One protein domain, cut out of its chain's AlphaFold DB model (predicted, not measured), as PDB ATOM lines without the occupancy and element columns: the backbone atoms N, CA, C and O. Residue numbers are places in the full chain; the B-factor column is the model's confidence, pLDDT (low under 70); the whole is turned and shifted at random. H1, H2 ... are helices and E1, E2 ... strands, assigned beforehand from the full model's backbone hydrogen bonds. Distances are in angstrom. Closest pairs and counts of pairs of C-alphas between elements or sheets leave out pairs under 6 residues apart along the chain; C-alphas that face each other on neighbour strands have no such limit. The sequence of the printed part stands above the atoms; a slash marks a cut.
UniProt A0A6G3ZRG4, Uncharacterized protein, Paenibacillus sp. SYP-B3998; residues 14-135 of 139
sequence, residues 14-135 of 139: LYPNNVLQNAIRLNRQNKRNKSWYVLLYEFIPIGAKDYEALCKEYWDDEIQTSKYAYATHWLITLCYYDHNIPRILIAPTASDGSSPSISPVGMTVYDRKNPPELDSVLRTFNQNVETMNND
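AT A GLANCE: This is residues 14 to 135 of the 139 residues of an uncharacterized protein of Paenibacillus sp. SYP-B3998 (UniProt A0A6G3ZRG4). A twisted sheet of four strands forms the middle layer, with the long helix H3 covering one face and the shorter H1 the other. H2 lies at one end of the sheet, and the long loop of residues 58 to 72 reaches beyond it to Glu 62, at one extreme of the length. The printed part has 122 residues, in the order H1 E1 H2 E2 E3 E4 H3; the sheet runs E1 E2 E3 E4, all antiparallel, and the class is mixed, helices and strands. It is compact, with a radius of gyration of the C-alphas of 15.0 A, yet elongated in outline, spanning 45 by 27 by 24 A.

IN THESE COORDINATES: H1 takes residues 19 to 28, 14.4 A long, beginning at C-alpha 19 at (208.816, 199.808, 270.165). E1, residues 36 to 45, is 25.8 A long and bends by 67 degrees at residue 39. H2 follows at residues 48 to 57, 14.5 A. E2, residues 73 to 81, measures 24.3 A, and E3, residues 85 to 93, 24.4 A. E4 is short, residues 106 to 109, 9.9 A. H3, residues 118 to 133, is 22.4 A long and ends at C-alpha 133 at (223.507, 209.651, 278.402).

HOW THE PARTS SIT: E1 and E2 are antiparallel at 166 degrees, with N 42 and O 76 2.8 A apart, within hydrogen-bond range. E2 and E3 form a hairpin at 159 degrees, with N 77 and O 89 at 2.8 A. E3 and E4 form another at 178 degrees, with N 90 and O 106 at 2.9 A. E2, E3 and E4 make a meander, each strand the antiparallel neighbour of the one before. E1 and E4 are the edge strands. H1 and H3 are on opposite faces of the sheet, giving three layers, helices on both faces of a sheet. H1 has a height over the sheet of 7.5 A and lies over E2, slantwise to the strands at 41 degrees to E2 on the local plane; it is only just not over E1, on which 2 of its 10 C-alphas fall. The closest C-alphas of H1 and E1 are those of Asn 27 and Val 38, 4.5 A apart. H3, at a height of 9.1 A, lies over E2 and E3 and runs along the strands, at 7 degrees to E2 on the local plane; its closest C-alphas to E3 are Phe 125 and Ile 88, 6.8 A. H2 only grazes the sheet, with its residues 50 to 54. H2 and H3 are close but not clearly touching, the closest C-alphas being those of Asp 50 and Met 132, 7.7 A. In H1, H2 and H3 every O i to N i+4 pair is within hydrogen-bond range.

THE WHOLE: The C-alphas farthest apart are those of Arg 32 and Glu 62, 46.7 A. The printed part has no cut. The links H2 to E2 and E3 to E4 are long. Mean pLDDT of the printed part is 89.9; residues 14 to 16 and 32 to 33 are under 70.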
ATOM      1  N   LEU A  14     198.883 205.576 274.784       52.38
ATOM      2  CA  LEU A  14     197.924 205.695 273.677       52.38
ATOM      3  C   LEU A  14     198.538 205.450 272.302       52.38
ATOM      4  O   LEU A  14     197.798 205.379 271.317       52.38
ATOM      5  N   TYR A  15     199.856 205.294 272.219       62.44
ATOM      6  CA  TYR A  15     200.482 205.043 270.937       62.44
ATOM      7  C   TYR A  15     200.349 203.569 270.532       62.44
ATOM      8  O   TYR A  15     200.582 202.674 271.349       62.44
ATOM      9  N   PRO A  16     199.961 203.287 269.273       68.81
ATOM     10  CA  PRO A  16     199.659 201.930 268.820       68.81
ATOM     11  C   PRO A  16     200.883 201.006 268.839       68.81
ATOM     12  O   PRO A  16     200.723 199.786 268.874       68.81
ATOM     13  N   ASN A  17     202.093 201.572 268.837       82.56
ATOM     14  CA  ASN A  17     203.334 200.821 268.740       82.56
ATOM     15  C   ASN A  17     204.121 200.913 270.048       82.56
ATOM     16  O   ASN A  17     204.548 201.994 270.442       82.56
ATOM     17  N   ASN A  18     204.368 199.771 270.696       89.88
ATOM     18  CA  ASN A  18     205.350 199.685 271.776       89.88
ATOM     19  C   ASN A  18     206.675 199.158 271.213       89.88
ATOM     20  O   ASN A  18     206.866 197.951 271.024       89.88
ATOM     21  N   VAL A  19     207.562 200.090 270.873       92.62
ATOM     22  CA  VAL A  19     208.816 199.808 270.165       92.62
ATOM     23  C   VAL A  19     209.809 199.111 271.099       92.62
ATOM     24  O   VAL A  19     210.481 198.172 270.674       92.62
ATOM     25  N   LEU A  20     209.814 199.466 272.389       94.81
ATOM     26  CA  LEU A  20     210.633 198.809 273.414       94.81
ATOM     27  C   LEU A  20     210.243 197.339 273.594       94.81
ATOM     28  O   LEU A  20     211.091 196.456 273.516       94.81
ATOM     29  N   GLN A  21     208.954 197.049 273.786       92.94
ATOM     30  CA  GLN A  21     208.473 195.671 273.929       92.94
ATOM     31  C   GLN A  21     208.753 194.846 272.672       92.94
ATOM     32  O   GLN A  21     209.118 193.672 272.770       92.94
ATOM     33  N   ASN A  22     208.646 195.453 271.486       91.69
ATOM     34  CA  ASN A  22     209.057 194.807 270.244       91.69
ATOM     35  C   ASN A  22     210.555 194.477 270.236       91.69
ATOM     36  O   ASN A  22     210.907 193.348 269.888       91.69
ATOM     37  N   ALA A  23     211.416 195.406 270.654       94.12
ATOM     38  CA  ALA A  23     212.857 195.188 270.738       94.12
ATOM     39  C   ALA A  23     213.213 194.077 271.737       94.12
ATOM     40  O   ALA A  23     213.923 193.140 271.377       94.12
ATOM     41  N   ILE A  24     212.634 194.105 272.944       94.50
ATOM     42  CA  ILE A  24     212.791 193.064 273.974       94.50
ATOM     43  C   ILE A  24     212.379 191.698 273.425       94.50
ATOM     44  O   ILE A  24     213.099 190.706 273.570       94.50
ATOM     45  N   ARG A  25     211.213 191.631 272.773       92.50
ATOM     46  CA  ARG A  25     210.702 190.392 272.184       92.50
ATOM     47  C   ARG A  25     211.663 189.846 271.132       92.50
ATOM     48  O   ARG A  25     211.966 188.660 271.163       92.50
ATOM     49  N   LEU A  26     212.138 190.692 270.222       92.06
ATOM     50  CA  LEU A  26     213.073 190.301 269.163       92.06
ATOM     51  C   LEU A  26     214.453 189.920 269.703       92.06
ATOM     52  O   LEU A  26     215.116 189.069 269.118       92.06
ATOM     53  N   ASN A  27     214.877 190.511 270.819       92.94
ATOM     54  CA  ASN A  27     216.148 190.196 271.460       92.94
ATOM     55  C   ASN A  27     216.163 188.805 272.110       92.94
ATOM     56  O   ASN A  27     217.169 188.100 272.041       92.94
ATOM     57  N   ARG A  28     215.026 188.386 272.681       90.44
ATOM     58  CA  ARG A  28     214.853 187.079 273.342       90.44
ATOM     59  C   ARG A  28     214.613 185.915 272.380       90.44
ATOM     60  O   ARG A  28     214.696 184.760 272.784       90.44
ATOM     61  N   GLN A  29     214.249 186.195 271.132       84.69
ATOM     62  CA  GLN A  29     213.930 185.154 270.156       84.69
ATOM     63  C   GLN A  29     215.182 184.434 269.643       84.69
ATOM     64  O   GLN A  29     216.274 184.997 269.595       84.69
ATOM     65  N   ASN A  30     215.009 183.178 269.211       75.50
ATOM     66  CA  ASN A  30     216.084 182.426 268.569       75.50
ATOM     67  C   ASN A  30     216.481 183.106 267.251       75.50
ATOM     68  O   ASN A  30     215.732 183.090 266.270       75.50
ATOM     69  N   LYS A  31     217.679 183.690 267.258       80.19
ATOM     70  CA  LYS A  31     218.202 184.541 266.192       80.19
ATOM     71  C   LYS A  31     218.418 183.764 264.896       80.19
ATOM     72  O   LYS A  31     218.169 184.320 263.845       80.19
ATOM     73  N   ARG A  32     218.756 182.467 264.934       68.81
ATOM     74  CA  ARG A  32     219.167 181.683 263.744       68.81
ATOM     75  C   ARG A  32     218.132 181.619 262.609       68.81
ATOM     76  O   ARG A  32     218.513 181.443 261.461       68.81
ATOM     77  N   ASN A  33     216.844 181.797 262.910       67.69
ATOM     78  CA  ASN A  33     215.754 181.553 261.954       67.69
ATOM     79  C   ASN A  33     214.976 182.821 261.559       67.69
ATOM     80  O   ASN A  33     213.855 182.716 261.057       67.69
ATOM     81  N   LYS A  34     215.492 184.023 261.841       74.25
ATOM     82  CA  LYS A  34     214.739 185.274 261.653       74.25
ATOM     83  C   LYS A  34     215.429 186.236 260.696       74.25
ATOM     84  O   LYS A  34     216.563 186.613 260.928       74.25
ATOM     85  N   SER A  35     214.699 186.722 259.697       81.31
ATOM     86  CA  SER A  35     215.135 187.831 258.835       81.31
ATOM     87  C   SER A  35     215.340 189.145 259.594       81.31
ATOM     88  O   SER A  35     215.944 190.072 259.074       81.31
ATOM     89  N   TRP A  36     214.857 189.248 260.833       86.69
ATOM     90  CA  TRP A  36     215.080 190.409 261.682       86.69
ATOM     91  C   TRP A  36     215.227 190.003 263.143       86.69
ATOM     92  O   TRP A  36     214.353 189.323 263.690       86.69
ATOM     93  N   TYR A  37     216.302 190.440 263.793       91.31
ATOM     94  CA  TYR A  37     216.484 190.255 265.232       91.31
ATOM     95  C   TYR A  37     217.227 191.429 265.866       91.31
ATOM     96  O   TYR A  37     217.978 192.144 265.205       91.31
ATOM     97  N   VAL A  38     217.026 191.610 267.171       94.31
ATOM     98  CA  VAL A  38     217.728 192.622 267.968       94.31
ATOM     99  C   VAL A  38     218.878 191.943 268.703       94.31
ATOM    100  O   VAL A  38     218.674 190.994 269.459       94.31
ATOM    101  N   LEU A  39     220.105 192.399 268.474       93.94
ATOM    102  CA  LEU A  39     221.282 191.903 269.178       93.94
ATOM    103  C   LEU A  39     221.388 192.534 270.569       93.94
ATOM    104  O   LEU A  39     221.550 191.794 271.537       93.94
ATOM    105  N   LEU A  40     221.232 193.858 270.648       95.38
ATOM    106  CA  LEU A  40     221.295 194.666 271.868       95.38
ATOM    107  C   LEU A  40     220.297 195.819 271.782       95.38
ATOM    108  O   LEU A  40     219.934 196.257 270.687       95.38
ATOM    109  N   TYR A  41     219.875 196.321 272.934       97.62
ATOM    110  CA  TYR A  41     219.115 197.556 273.020       97.62
ATOM    111  C   TYR A  41     219.448 198.287 274.318       97.62
ATOM    112  O   TYR A  41     219.756 197.645 275.317       97.62
ATOM    113  N   GLU A  42     219.333 199.608 274.287       97.88
ATOM    114  CA  GLU A  42     219.441 200.488 275.446       97.88
ATOM    115  C   GLU A  42     218.228 201.410 275.500       97.88
ATOM    116  O   GLU A  42     217.686 201.817 274.465       97.88
ATOM    117  N   PHE A  43     217.780 201.702 276.716       97.50
ATOM    118  CA  PHE A  43     216.600 202.518 276.978       97.50
ATOM    119  C   PHE A  43     216.939 203.566 278.029       97.50
ATOM    120  O   PHE A  43     217.103 203.237 279.204       97.50
ATOM    121  N   ILE A  44     217.067 204.815 277.594       96.00
ATOM    122  CA  ILE A  44     217.644 205.897 278.397       96.00
ATOM    123  C   ILE A  44     216.740 207.133 278.358       96.00
ATOM    124  O   ILE A  44     216.126 207.389 277.322       96.00
ATOM    125  N   PRO A  45     216.618 207.908 279.448       96.38
ATOM    126  CA  PRO A  45     215.905 209.181 279.420       96.38
ATOM    127  C   PRO A  45     216.524 210.154 278.408       96.38
ATOM    128  O   PRO A  45     217.740 210.179 278.234       96.38
ATOM    129  N   ILE A  46     215.693 210.968 277.755       95.75
ATOM    130  CA  ILE A  46     216.161 212.058 276.890       95.75
ATOM    131  C   ILE A  46     216.605 213.216 277.787       95.75
ATOM    132  O   ILE A  46     215.852 213.645 278.665       95.75
ATOM    133  N   GLY A  47     217.823 213.712 277.571       95.31
ATOM    134  CA  GLY A  47     218.321 214.903 278.248       95.31
ATOM    135  C   GLY A  47     217.625 216.185 277.773       95.31
ATOM    136  O   GLY A  47     216.905 216.203 276.776       95.31
ATOM    137  N   ALA A  48     217.790 217.280 278.514       94.38
ATOM    138  CA  ALA A  48     217.056 218.511 278.230       94.38
ATOM    139  C   ALA A  48     217.451 219.128 276.878       94.38
ATOM    140  O   ALA A  48     216.577 219.601 276.149       94.38
ATOM    141  N   LYS A  49     218.744 219.100 276.533       93.44
ATOM    142  CA  LYS A  49     219.245 219.655 275.270       93.44
ATOM    143  C   LYS A  49     218.818 218.799 274.092       93.44
ATOM    144  O   LYS A  49     218.346 219.340 273.096       93.44
ATOM    145  N   ASP A  50     218.941 217.483 274.212       93.38
ATOM    146  CA  ASP A  50     218.502 216.547 273.180       93.38
ATOM    147  C   ASP A  50     216.988 216.665 272.943       93.38
ATOM    148  O   ASP A  50     216.536 216.654 271.798       93.38
ATOM    149  N   TYR A  51     216.195 216.852 274.006       93.69
ATOM    150  CA  TYR A  51     214.748 217.051 273.905       93.69
ATOM    151  C   TYR A  51     214.372 218.368 273.220       93.69
ATOM    152  O   TYR A  51     213.556 218.358 272.295       93.69
ATOM    153  N   GLU A  52     214.946 219.496 273.658       92.75
ATOM    154  CA  GLU A  52     214.691 220.822 273.067       92.75
ATOM    155  C   GLU A  52     214.897 220.780 271.558       92.75
ATOM    156  O   GLU A  52     214.140 221.335 270.757       92.75
ATOM    157  N   ALA A  53     215.940 220.079 271.172       91.88
ATOM    158  CA  ALA A  53     216.465 220.187 269.854       91.88
ATOM    159  C   ALA A  53     215.810 219.152 268.912       91.88
ATOM    160  O   ALA A  53     215.398 219.538 267.816       91.88
ATOM    161  N   LEU A  54     215.470 217.948 269.407       91.38
ATOM    162  CA  LEU A  54     214.476 217.064 268.778       91.38
ATOM    163  C   LEU A  54     213.154 217.808 268.523       91.38
ATOM    164  O   LEU A  54     212.567 217.698 267.445       91.38
ATOM    165  N   CYS A  55     212.676 218.580 269.504       91.69
ATOM    166  CA  CYS A  55     211.432 219.324 269.348       91.69
ATOM    167  C   CYS A  55     211.524 220.381 268.247       91.69
ATOM    168  O   CYS A  55     210.566 220.552 267.494       91.69
ATOM    169  N   LYS A  56     212.674 221.052 268.137       91.62
ATOM    170  CA  LYS A  56     212.941 222.089 267.141       91.62
ATOM    171  C   LYS A  56     213.036 221.550 265.711       91.62
ATOM    172  O   LYS A  56     212.526 222.196 264.806       91.62
ATOM    173  N   GLU A  57     213.686 220.408 265.487       91.19
ATOM    174  CA  GLU A  57     213.803 219.825 264.136       91.19
ATOM    175  C   GLU A  57     212.468 219.322 263.600       91.19
ATOM    176  O   GLU A  57     212.157 219.518 262.430       91.19
ATOM    177  N   TYR A  58     211.667 218.695 264.460       88.88
ATOM    178  CA  TYR A  58     210.370 218.136 264.080       88.88
ATOM    179  C   TYR A  58     209.208 219.021 264.526       88.88
ATOM    180  O   TYR A  58     208.146 218.510 264.903       88.88
ATOM    181  N   TRP A  59     209.440 220.330 264.545       90.69
ATOM    182  CA  TRP A  59     208.413 221.322 264.802       90.69
ATOM    183  C   TRP A  59     207.467 221.414 263.606       90.69
ATOM    184  O   TRP A  59     207.911 221.468 262.460       90.69
ATOM    185  N   ASP A  60     206.168 221.415 263.879       88.19
ATOM    186  CA  ASP A  60     205.132 221.629 262.878       88.19
ATOM    187  C   ASP A  60     204.469 222.986 263.143       88.19
ATOM    188  O   ASP A  60     203.841 223.194 264.188       88.19
ATOM    189  N   ASP A  61     204.649 223.917 262.204       88.62
ATOM    190  CA  ASP A  61     204.138 225.286 262.305       88.62
ATOM    191  C   ASP A  61     202.609 225.361 262.199       88.62
ATOM    192  O   ASP A  61     202.009 226.266 262.783       88.62
ATOM    193  N   GLU A  62     201.958 224.420 261.504       87.56
ATOM    194  CA  GLU A  62     200.500 224.437 261.327       87.56
ATOM    195  C   GLU A  62     199.783 224.117 262.639       87.56
ATOM    196  O   GLU A  62     198.827 224.793 263.024       87.56
ATOM    197  N   ILE A  63     200.260 223.091 263.348       85.88
ATOM    198  CA  ILE A  63     199.694 222.649 264.632       85.88
ATOM    199  C   ILE A  63     200.417 223.244 265.849       85.88
ATOM    200  O   ILE A  63     200.025 222.959 266.982       85.88
ATOM    201  N   GLN A  64     201.452 224.061 265.625       86.88
ATOM    202  CA  GLN A  64     202.287 224.707 266.646       86.88
ATOM    203  C   GLN A  64     202.779 223.742 267.732       86.88
ATOM    204  O   GLN A  64     202.714 224.026 268.932       86.88
ATOM    205  N   THR A  65     203.243 222.563 267.323       87.31
ATOM    206  CA  THR A  65     203.800 221.577 268.251       87.31
ATOM    207  C   THR A  65     204.807 220.675 267.560       87.31
ATOM    208  O   THR A  65     204.759 220.467 266.349       87.31
ATOM    209  N   SER A  66     205.720 220.096 268.338       88.12
ATOM    210  CA  SER A  66     206.609 219.070 267.810       88.12
ATOM    211  C   SER A  66     205.890 217.733 267.703       88.12
ATOM    212  O   SER A  66     205.245 217.273 268.653       88.12
ATOM    213  N   LYS A  67     206.132 217.023 266.597       87.12
ATOM    214  CA  LYS A  67     205.737 215.616 266.424       87.12
ATOM    215  C   LYS A  67     206.203 214.723 267.582       87.12
ATOM    216  O   LYS A  67     205.567 213.703 267.853       87.12
ATOM    217  N   TYR A  68     207.290 215.092 268.259       89.81
ATOM    218  CA  TYR A  68     207.909 214.316 269.333       89.81
ATOM    219  C   TYR A  68     207.785 214.949 270.725       89.81
ATOM    220  O   TYR A  68     208.489 214.532 271.635       89.81
ATOM    221  N   ALA A  69     206.832 215.862 270.946       90.38
ATOM    222  CA  ALA A  69     206.594 216.481 272.260       90.38
ATOM    223  C   ALA A  69     206.239 215.485 273.393       90.38
ATOM    224  O   ALA A  69     206.260 215.828 274.570       90.38
ATOM    225  N   TYR A  70     205.890 214.240 273.057       89.00
ATOM    226  CA  TYR A  70     205.623 213.165 274.021       89.00
ATOM    227  C   TYR A  70     206.886 212.405 274.463       89.00
ATOM    228  O   TYR A  70     206.822 211.563 275.364       89.00
ATOM    229  N   ALA A  71     208.002 212.608 273.760       92.75
ATOM    230  CA  ALA A  71     209.196 211.800 273.908       92.75
ATOM    231  C   ALA A  71     209.885 212.105 275.236       92.75
ATOM    232  O   ALA A  71     210.177 213.250 275.558       92.75
ATOM    233  N   THR A  72     210.158 211.056 276.002       95.19
ATOM    234  CA  THR A  72     210.861 211.149 277.289       95.19
ATOM    235  C   THR A  72     212.063 210.221 277.352       95.19
ATOM    236  O   THR A  72     212.918 210.417 278.207       95.19
ATOM    237  N   HIS A  73     212.129 209.208 276.481       95.88
ATOM    238  CA  HIS A  73     213.213 208.232 276.446       95.88
ATOM    239  C   HIS A  73     213.686 207.966 275.015       95.88
ATOM    240  O   HIS A  73     212.877 207.850 274.089       95.88
ATOM    241  N   TRP A  74     214.993 207.797 274.856       96.31
ATOM    242  CA  TRP A  74     215.600 207.191 273.685       96.31
ATOM    243  C   TRP A  74     215.558 205.672 273.805       96.31
ATOM    244  O   TRP A  74     215.947 205.092 274.820       96.31
ATOM    245  N   LEU A  75     215.128 205.019 272.731       96.88
ATOM    246  CA  LEU A  75     215.347 203.601 272.503       96.88
ATOM    247  C   LEU A  75     216.404 203.448 271.411       96.88
ATOM    248  O   LEU A  75     216.161 203.801 270.256       96.88
ATOM    249  N   ILE A  76     217.552 202.885 271.772       97.06
ATOM    250  CA  ILE A  76     218.648 202.588 270.851       97.06
ATOM    251  C   ILE A  76     218.668 201.080 270.648       97.06
ATOM    252  O   ILE A  76     218.698 200.320 271.611       97.06
ATOM    253  N   THR A  77     218.639 200.615 269.405       97.00
ATOM    254  CA  THR A  77     218.644 199.179 269.092       97.00
ATOM    255  C   THR A  77     219.735 198.859 268.090       97.00
ATOM    256  O   THR A  77     219.825 199.498 267.046       97.00
ATOM    257  N   LEU A  78     220.544 197.846 268.390       96.25
ATOM    258  CA  LEU A  78     221.397 197.188 267.413       96.25
ATOM    259  C   LEU A  78     220.644 195.970 266.889       96.25
ATOM    260  O   LEU A  78     220.407 195.007 267.624       96.25
ATOM    261  N   CYS A  79     220.265 196.000 265.620       93.81
ATOM    262  CA  CYS A  79     219.503 194.940 264.977       93.81
ATOM    263  C   CYS A  79     220.166 194.463 263.689       93.81
ATOM    264  O   CYS A  79     220.957 195.175 263.076       93.81
ATOM    265  N   TYR A  80     219.810 193.259 263.265       90.69
ATOM    266  CA  TYR A  80     220.266 192.668 262.013       90.69
ATOM    267  C   TYR A  80     219.082 192.410 261.096       90.69
ATOM    268  O   TYR A  80     218.075 191.851 261.532       90.69
ATOM    269  N   TYR A  81     219.245 192.775 259.824       82.50
ATOM    270  CA  TYR A  81     218.360 192.376 258.732       82.50
ATOM    271  C   TYR A  81     219.017 191.253 257.919       82.50
ATOM    272  O   TYR A  81     220.191 191.356 257.553       82.50
ATOM    273  N   ASP A  82     218.266 190.186 257.651       77.56
ATOM    274  CA  ASP A  82     218.672 188.976 256.929       77.56
ATOM    275  C   ASP A  82     220.035 188.422 257.371       77.56
ATOM    276  O   ASP A  82     220.842 188.014 256.541       77.56
ATOM    277  N   HIS A  83     220.317 188.457 258.680       72.00
ATOM    278  CA  HIS A  83     221.582 188.028 259.312       72.00
ATOM    279  C   HIS A  83     222.859 188.741 258.869       72.00
ATOM    280  O   HIS A  83     223.912 188.475 259.435       72.00
ATOM    281  N   ASN A  84     222.781 189.661 257.912       77.12
ATOM    282  CA  ASN A  84     223.963 190.146 257.206       77.12
ATOM    283  C   ASN A  84     224.246 191.623 257.452       77.12
ATOM    284  O   ASN A  84     225.398 192.040 257.408       77.12
ATOM    285  N   ILE A  85     223.206 192.426 257.685       85.88
ATOM    286  CA  ILE A  85     223.355 193.882 257.718       85.88
ATOM    287  C   ILE A  85     223.031 194.372 259.126       85.88
ATOM    288  O   ILE A  85     221.840 194.430 259.468       85.88
ATOM    289  N   PRO A  86     224.047 194.718 259.940       91.44
ATOM    290  CA  PRO A  86     223.799 195.410 261.192       91.44
ATOM    291  C   PRO A  86     223.171 196.774 260.899       91.44
ATOM    292  O   PRO A  86     223.430 197.397 259.867       91.44
ATOM    293  N   ARG A  87     222.329 197.243 261.811       93.50
ATOM    294  CA  ARG A  87     221.781 198.596 261.825       93.50
ATOM    295  C   ARG A  87     221.669 199.058 263.263       93.50
ATOM    296  O   ARG A  87     221.261 198.280 264.125       93.50
ATOM    297  N   ILE A  88     221.994 200.321 263.499       95.62
ATOM    298  CA  ILE A  88     221.701 200.979 264.772       95.62
ATOM    299  C   ILE A  88     220.512 201.896 264.528       95.62
ATOM    300  O   ILE A  88     220.586 202.772 263.669       95.62
ATOM    301  N   LEU A  89     219.408 201.662 265.232       95.62
ATOM    302  CA  LEU A  89     218.192 202.468 265.136       95.62
ATOM    303  C   LEU A  89     217.977 203.225 266.438       95.62
ATOM    304  O   LEU A  89     218.091 202.635 267.513       95.62
ATOM    305  N   ILE A  90     217.609 204.495 266.327       95.50
ATOM    306  CA  ILE A  90     217.343 205.392 267.449       95.50
ATOM    307  C   ILE A  90     215.914 205.903 267.313       95.50
ATOM    308  O   ILE A  90     215.566 206.527 266.308       95.50
ATOM    309  N   ALA A  91     215.077 205.643 268.312       95.44
ATOM    310  CA  ALA A  91     213.688 206.078 268.327       95.44
ATOM    311  C   ALA A  91     213.364 206.866 269.607       95.44
ATOM    312  O   ALA A  91     213.653 206.377 270.702       95.44
ATOM    313  N   PRO A  92     212.722 208.043 269.501       94.50
ATOM    314  CA  PRO A  92     212.115 208.705 270.640       94.50
ATOM    315  C   PRO A  92     210.854 207.945 271.049       94.50
ATOM    316  O   PRO A  92     210.048 207.510 270.218       94.50
ATOM    317  N   THR A  93     210.681 207.782 272.350       94.50
ATOM    318  CA  THR A  93     209.582 207.020 272.939       94.50
ATOM    319  C   THR A  93     209.086 207.696 274.211       94.50
ATOM    320  O   THR A  93     209.797 208.477 274.851       94.50
ATOM    321  N   ALA A  94     207.851 207.399 274.596       94.31
ATOM    322  CA  ALA A  94     207.381 207.666 275.947       94.31
ATOM    323  C   ALA A  94     208.078 206.729 276.955       94.31
ATOM    324  O   ALA A  94     208.735 205.756 276.584       94.31
ATOM    325  N   SER A  95     207.904 206.988 278.251       93.25
ATOM    326  CA  SER A  95     208.569 206.239 279.328       93.25
ATOM    327  C   SER A  95     208.176 204.765 279.413       93.25
ATOM    328  O   SER A  95     208.842 203.973 280.069       93.25
ATOM    329  N   ASP A  96     207.081 204.384 278.763       90.00
ATOM    330  CA  ASP A  96     206.631 203.004 278.612       90.00
ATOM    331  C   ASP A  96     207.156 202.322 277.331       90.00
ATOM    332  O   ASP A  96     206.796 201.174 277.039       90.00
ATOM    333  N   GLY A  97     207.980 203.027 276.550       92.19
ATOM    334  CA  GLY A  97     208.528 202.583 275.273       92.19
ATOM    335  C   GLY A  97     207.559 202.684 274.094       92.19
ATOM    336  O   GLY A  97     207.823 202.115 273.028       92.19
ATOM    337  N   SER A  98     206.420 203.358 274.272       91.69
ATOM    338  CA  SER A  98     205.445 203.576 273.208       91.69
ATOM    339  C   SER A  98     205.826 204.753 272.301       91.69
ATOM    340  O   SER A  98     206.477 205.708 272.724       91.69
ATOM    341  N   SER A  99     205.460 204.657 271.022       90.56
ATOM    342  CA  SER A  99     205.698 205.697 270.019       90.56
ATOM    343  C   SER A  99     204.591 205.694 268.952       90.56
ATOM    344  O   SER A  99     204.125 204.623 268.543       90.56
ATOM    345  N   PRO A 100     204.122 206.866 268.475       86.62
ATOM    346  CA  PRO A 100     203.184 206.987 267.362       86.62
ATOM    347  C   PRO A 100     203.720 206.363 266.070       86.62
ATOM    348  O   PRO A 100     202.924 205.993 265.211       86.62
ATOM    349  N   SER A 101     205.040 206.202 265.935       84.06
ATOM    350  CA  SER A 101     205.702 205.643 264.757       84.06
ATOM    351  C   SER A 101     206.595 204.461 265.133       84.06
ATOM    352  O   SER A 101     207.200 204.441 266.198       84.06
ATOM    353  N   ILE A 102     206.699 203.473 264.241       83.75
ATOM    354  CA  ILE A 102     207.740 202.432 264.330       83.75
ATOM    355  C   ILE A 102     209.058 202.873 263.687       83.75
ATOM    356  O   ILE A 102     210.085 202.229 263.897       83.75
ATOM    357  N   SER A 103     209.025 203.930 262.874       87.69
ATOM    358  CA  SER A 103     210.200 204.423 262.166       87.69
ATOM    359  C   SER A 103     211.104 205.195 263.130       87.69
ATOM    360  O   SER A 103     210.602 206.098 263.807       87.69
ATOM    361  N   PRO A 104     212.405 204.868 263.187       92.69
ATOM    362  CA  PRO A 104     213.366 205.603 264.001       92.69
ATOM    363  C   PRO A 104     213.595 207.012 263.441       92.69
ATOM    364  O   PRO A 104     213.368 207.255 262.256       92.69
ATOM    365  N   VAL A 105     214.075 207.921 264.290       93.00
ATOM    366  CA  VAL A 105     214.547 209.253 263.863       93.00
ATOM    367  C   VAL A 105     216.004 209.214 263.416       93.00
ATOM    368  O   VAL A 105     216.390 209.971 262.536       93.00
ATOM    369  N   GLY A 106     216.799 208.294 263.971       92.06
ATOM    370  CA  GLY A 106     218.195 208.082 263.596       92.06
ATOM    371  C   GLY A 106     218.438 206.649 263.142       92.06
ATOM    372  O   GLY A 106     217.952 205.699 263.762       92.06
ATOM    373  N   MET A 107     219.195 206.475 262.059       93.50
ATOM    374  CA  MET A 107     219.560 205.154 261.556       93.50
ATOM    375  C   MET A 107     220.986 205.147 261.005       93.50
ATOM    376  O   MET A 107     221.278 205.795 260.004       93.50
ATOM    377  N   THR A 108     221.853 204.336 261.605       92.94
ATOM    378  CA  THR A 108     223.161 203.993 261.038       92.94
ATOM    379  C   THR A 108     223.011 202.727 260.202       92.94
ATOM    380  O   THR A 108     222.667 201.664 260.730       92.94
ATOM    381  N   VAL A 109     223.257 202.842 258.895       88.88
ATOM    382  CA  VAL A 109     223.247 201.717 257.948       88.88
ATOM    383  C   VAL A 109     224.673 201.439 257.502       88.88
ATOM    384  O   VAL A 109     225.380 202.349 257.079       88.88
ATOM    385  N   TYR A 110     225.076 200.176 257.572       89.00
ATOM    386  CA  TYR A 110     226.399 199.743 257.140       89.00
ATOM    387  C   TYR A 110     226.362 199.152 255.727       89.00
ATOM    388  O   TYR A 110     225.334 198.620 255.293       89.00
ATOM    389  N   ASP A 111     227.485 199.251 255.007       85.25
ATOM    390  CA  ASP A 111     227.606 198.713 253.651       85.25
ATOM    391  C   ASP A 111     227.432 197.189 253.662       85.25
ATOM    392  O   ASP A 111     228.104 196.460 254.389       85.25
ATOM    393  N   ARG A 112     226.524 196.698 252.817       82.50
ATOM    394  CA  ARG A 112     226.280 195.266 252.639       82.50
ATOM    395  C   ARG A 112     227.443 194.572 251.931       82.50
ATOM    396  O   ARG A 112     227.657 193.387 252.164       82.50
ATOM    397  N   LYS A 113     228.136 195.265 251.021       86.56
ATOM    398  CA  LYS A 113     229.246 194.688 250.247       86.56
ATOM    399  C   LYS A 113     230.510 194.555 251.090       86.56
ATOM    400  O   LYS A 113     231.272 193.625 250.867       86.56
ATOM    401  N   ASN A 114     230.678 195.445 252.065       85.62
ATOM    402  CA  ASN A 114     231.795 195.458 253.004       85.62
ATOM    403  C   ASN A 114     231.252 195.583 254.436       85.62
ATOM    404  O   ASN A 114     231.305 196.672 255.017       85.62
ATOM    405  N   PRO A 115     230.672 194.505 254.996       83.56
ATOM    406  CA  PRO A 115     230.099 194.563 256.329       83.56
ATOM    407  C   PRO A 115     231.206 194.849 257.355       83.56
ATOM    408  O   PRO A 115     232.264 194.215 257.310       83.56
ATOM    409  N   PRO A 116     230.990 195.792 258.284       88.06
ATOM    410  CA  PRO A 116     231.950 196.079 259.338       88.06
ATOM    411  C   PRO A 116     232.080 194.885 260.283       88.06
ATOM    412  O   PRO A 116     231.134 194.119 260.494       88.06
ATOM    413  N   GLU A 117     233.235 194.781 260.931       91.06
ATOM    414  CA  GLU A 117     233.412 193.857 262.046       91.06
ATOM    415  C   GLU A 117     232.450 194.192 263.191       91.06
ATOM    416  O   GLU A 117     232.196 195.365 263.491       91.06
ATOM    417  N   LEU A 118     231.943 193.156 263.869       90.44
ATOM    418  CA  LEU A 118     231.000 193.312 264.977       90.44
ATOM    419  C   LEU A 118     231.546 194.249 266.067       90.44
ATOM    420  O   LEU A 118     230.812 195.105 266.550       90.44
ATOM    421  N   ASP A 119     232.835 194.159 266.397       94.31
ATOM    422  CA  ASP A 119     233.467 195.013 267.410       94.31
ATOM    423  C   ASP A 119     233.490 196.495 267.015       94.31
ATOM    424  O   ASP A 119     233.464 197.381 267.871       94.31
ATOM    425  N   SER A 120     233.538 196.796 265.716       94.12
ATOM    426  CA  SER A 120     233.400 198.168 265.220       94.12
ATOM    427  C   SER A 120     231.971 198.675 265.425       94.12
ATOM    428  O   SER A 120     231.761 199.750 265.985       94.12
ATOM    429  N   VAL A 121     230.976 197.852 265.081       94.75
ATOM    430  CA  VAL A 121     229.553 198.178 265.263       94.75
ATOM    431  C   VAL A 121     229.202 198.366 266.739       94.75
ATOM    432  O   VAL A 121     228.506 199.318 267.092       94.75
ATOM    433  N   LEU A 122     229.702 197.492 267.616       95.94
ATOM    434  CA  LEU A 122     229.502 197.595 269.063       95.94
ATOM    435  C   LEU A 122     230.138 198.864 269.636       95.94
ATOM    436  O   LEU A 122     229.537 199.505 270.498       95.94
ATOM    437  N   ARG A 123     231.307 199.277 269.129       96.56
ATOM    438  CA  ARG A 123     231.915 200.563 269.498       96.56
ATOM    439  C   ARG A 123     231.027 201.739 269.110       96.56
ATOM    440  O   ARG A 123     230.769 202.579 269.965       96.56
ATOM    441  N   THR A 124     230.499 201.770 267.885       95.62
ATOM    442  CA  THR A 124     229.553 202.819 267.462       95.62
ATOM    443  C   THR A 124     228.288 202.824 268.320       95.62
ATOM    444  O   THR A 124     227.825 203.880 268.736       95.62
ATOM    445  N   PHE A 125     227.739 201.647 268.630       96.62
ATOM    446  CA  PHE A 125     226.569 201.528 269.499       96.62
ATOM    447  C   PHE A 125     226.833 202.116 270.892       96.62
ATOM    448  O   PHE A 125     226.074 202.971 271.343       96.62
ATOM    449  N   ASN A 126     227.930 201.717 271.540       96.75
ATOM    450  CA  ASN A 126     228.292 202.211 272.870       96.75
ATOM    451  C   ASN A 126     228.570 203.718 272.867       96.75
ATOM    452  O   ASN A 126     228.155 204.409 273.792       96.75
ATOM    453  N   GLN A 127     229.208 204.237 271.816       95.44
ATOM    454  CA  GLN A 127     229.411 205.675 271.645       95.44
ATOM    455  C   GLN A 127     228.079 206.425 271.567       95.44
ATOM    456  O   GLN A 127     227.917 207.435 272.245       95.44
ATOM    457  N   ASN A 128     227.097 205.927 270.810       94.50
ATOM    458  CA  ASN A 128     225.771 206.552 270.745       94.50
ATOM    459  C   ASN A 128     225.085 206.567 272.120       94.50
ATOM    460  O   ASN A 128     224.562 207.600 272.532       94.50
ATOM    461  N   VAL A 129     225.132 205.444 272.845       95.50
ATOM    462  CA  VAL A 129     224.582 205.322 274.206       95.50
ATOM    463  C   VAL A 129     225.245 206.319 275.155       95.50
ATOM    464  O   VAL A 129     224.563 207.056 275.864       95.50
ATOM    465  N   GLU A 130     226.575 206.370 275.165       95.38
ATOM    466  CA  GLU A 130     227.338 207.284 276.011       95.38
ATOM    467  C   GLU A 130     227.037 208.744 275.668       95.38
ATOM    468  O   GLU A 130     226.866 209.573 276.562       95.38
ATOM    469  N   THR A 131     226.935 209.074 274.384       92.56
ATOM    470  CA  THR A 131     226.718 210.461 273.977       92.56
ATOM    471  C   THR A 131     225.322 210.954 274.367       92.56
ATOM    472  O   THR A 131     225.205 212.066 274.885       92.56
ATOM    473  N   MET A 132     224.289 210.116 274.231       92.69
ATOM    474  CA  MET A 132     222.928 210.442 274.679       92.69
ATOM    475  C   MET A 132     222.795 210.485 276.204       92.69
ATOM    476  O   MET A 132     222.149 211.380 276.738       92.69
ATOM    477  N   ASN A 133     223.460 209.582 276.934       93.62
ATOM    478  CA  ASN A 133     223.507 209.651 278.402       93.62
ATOM    479  C   ASN A 133     224.132 210.960 278.908       93.62
ATOM    480  O   ASN A 133     223.836 211.405 280.015       93.62
ATOM    481  N   ASN A 134     225.002 211.575 278.107       92.75
ATOM    482  CA  ASN A 134     225.650 212.837 278.430       92.75
ATOM    483  C   ASN A 134     224.883 214.080 277.936       92.75
ATOM    484  O   ASN A 134     225.411 215.181 278.100       92.75
ATOM    485  N   ASP A 135     223.693 213.933 277.333       89.12
ATOM    486  CA  ASP A 135     222.910 215.043 276.746       89.12
ATOM    487  C   ASP A 135     223.752 215.888 275.767       89.12
ATOM    488  O   ASP A 135     223.759 217.125 275.778       89.12
TER     489      ASP A 135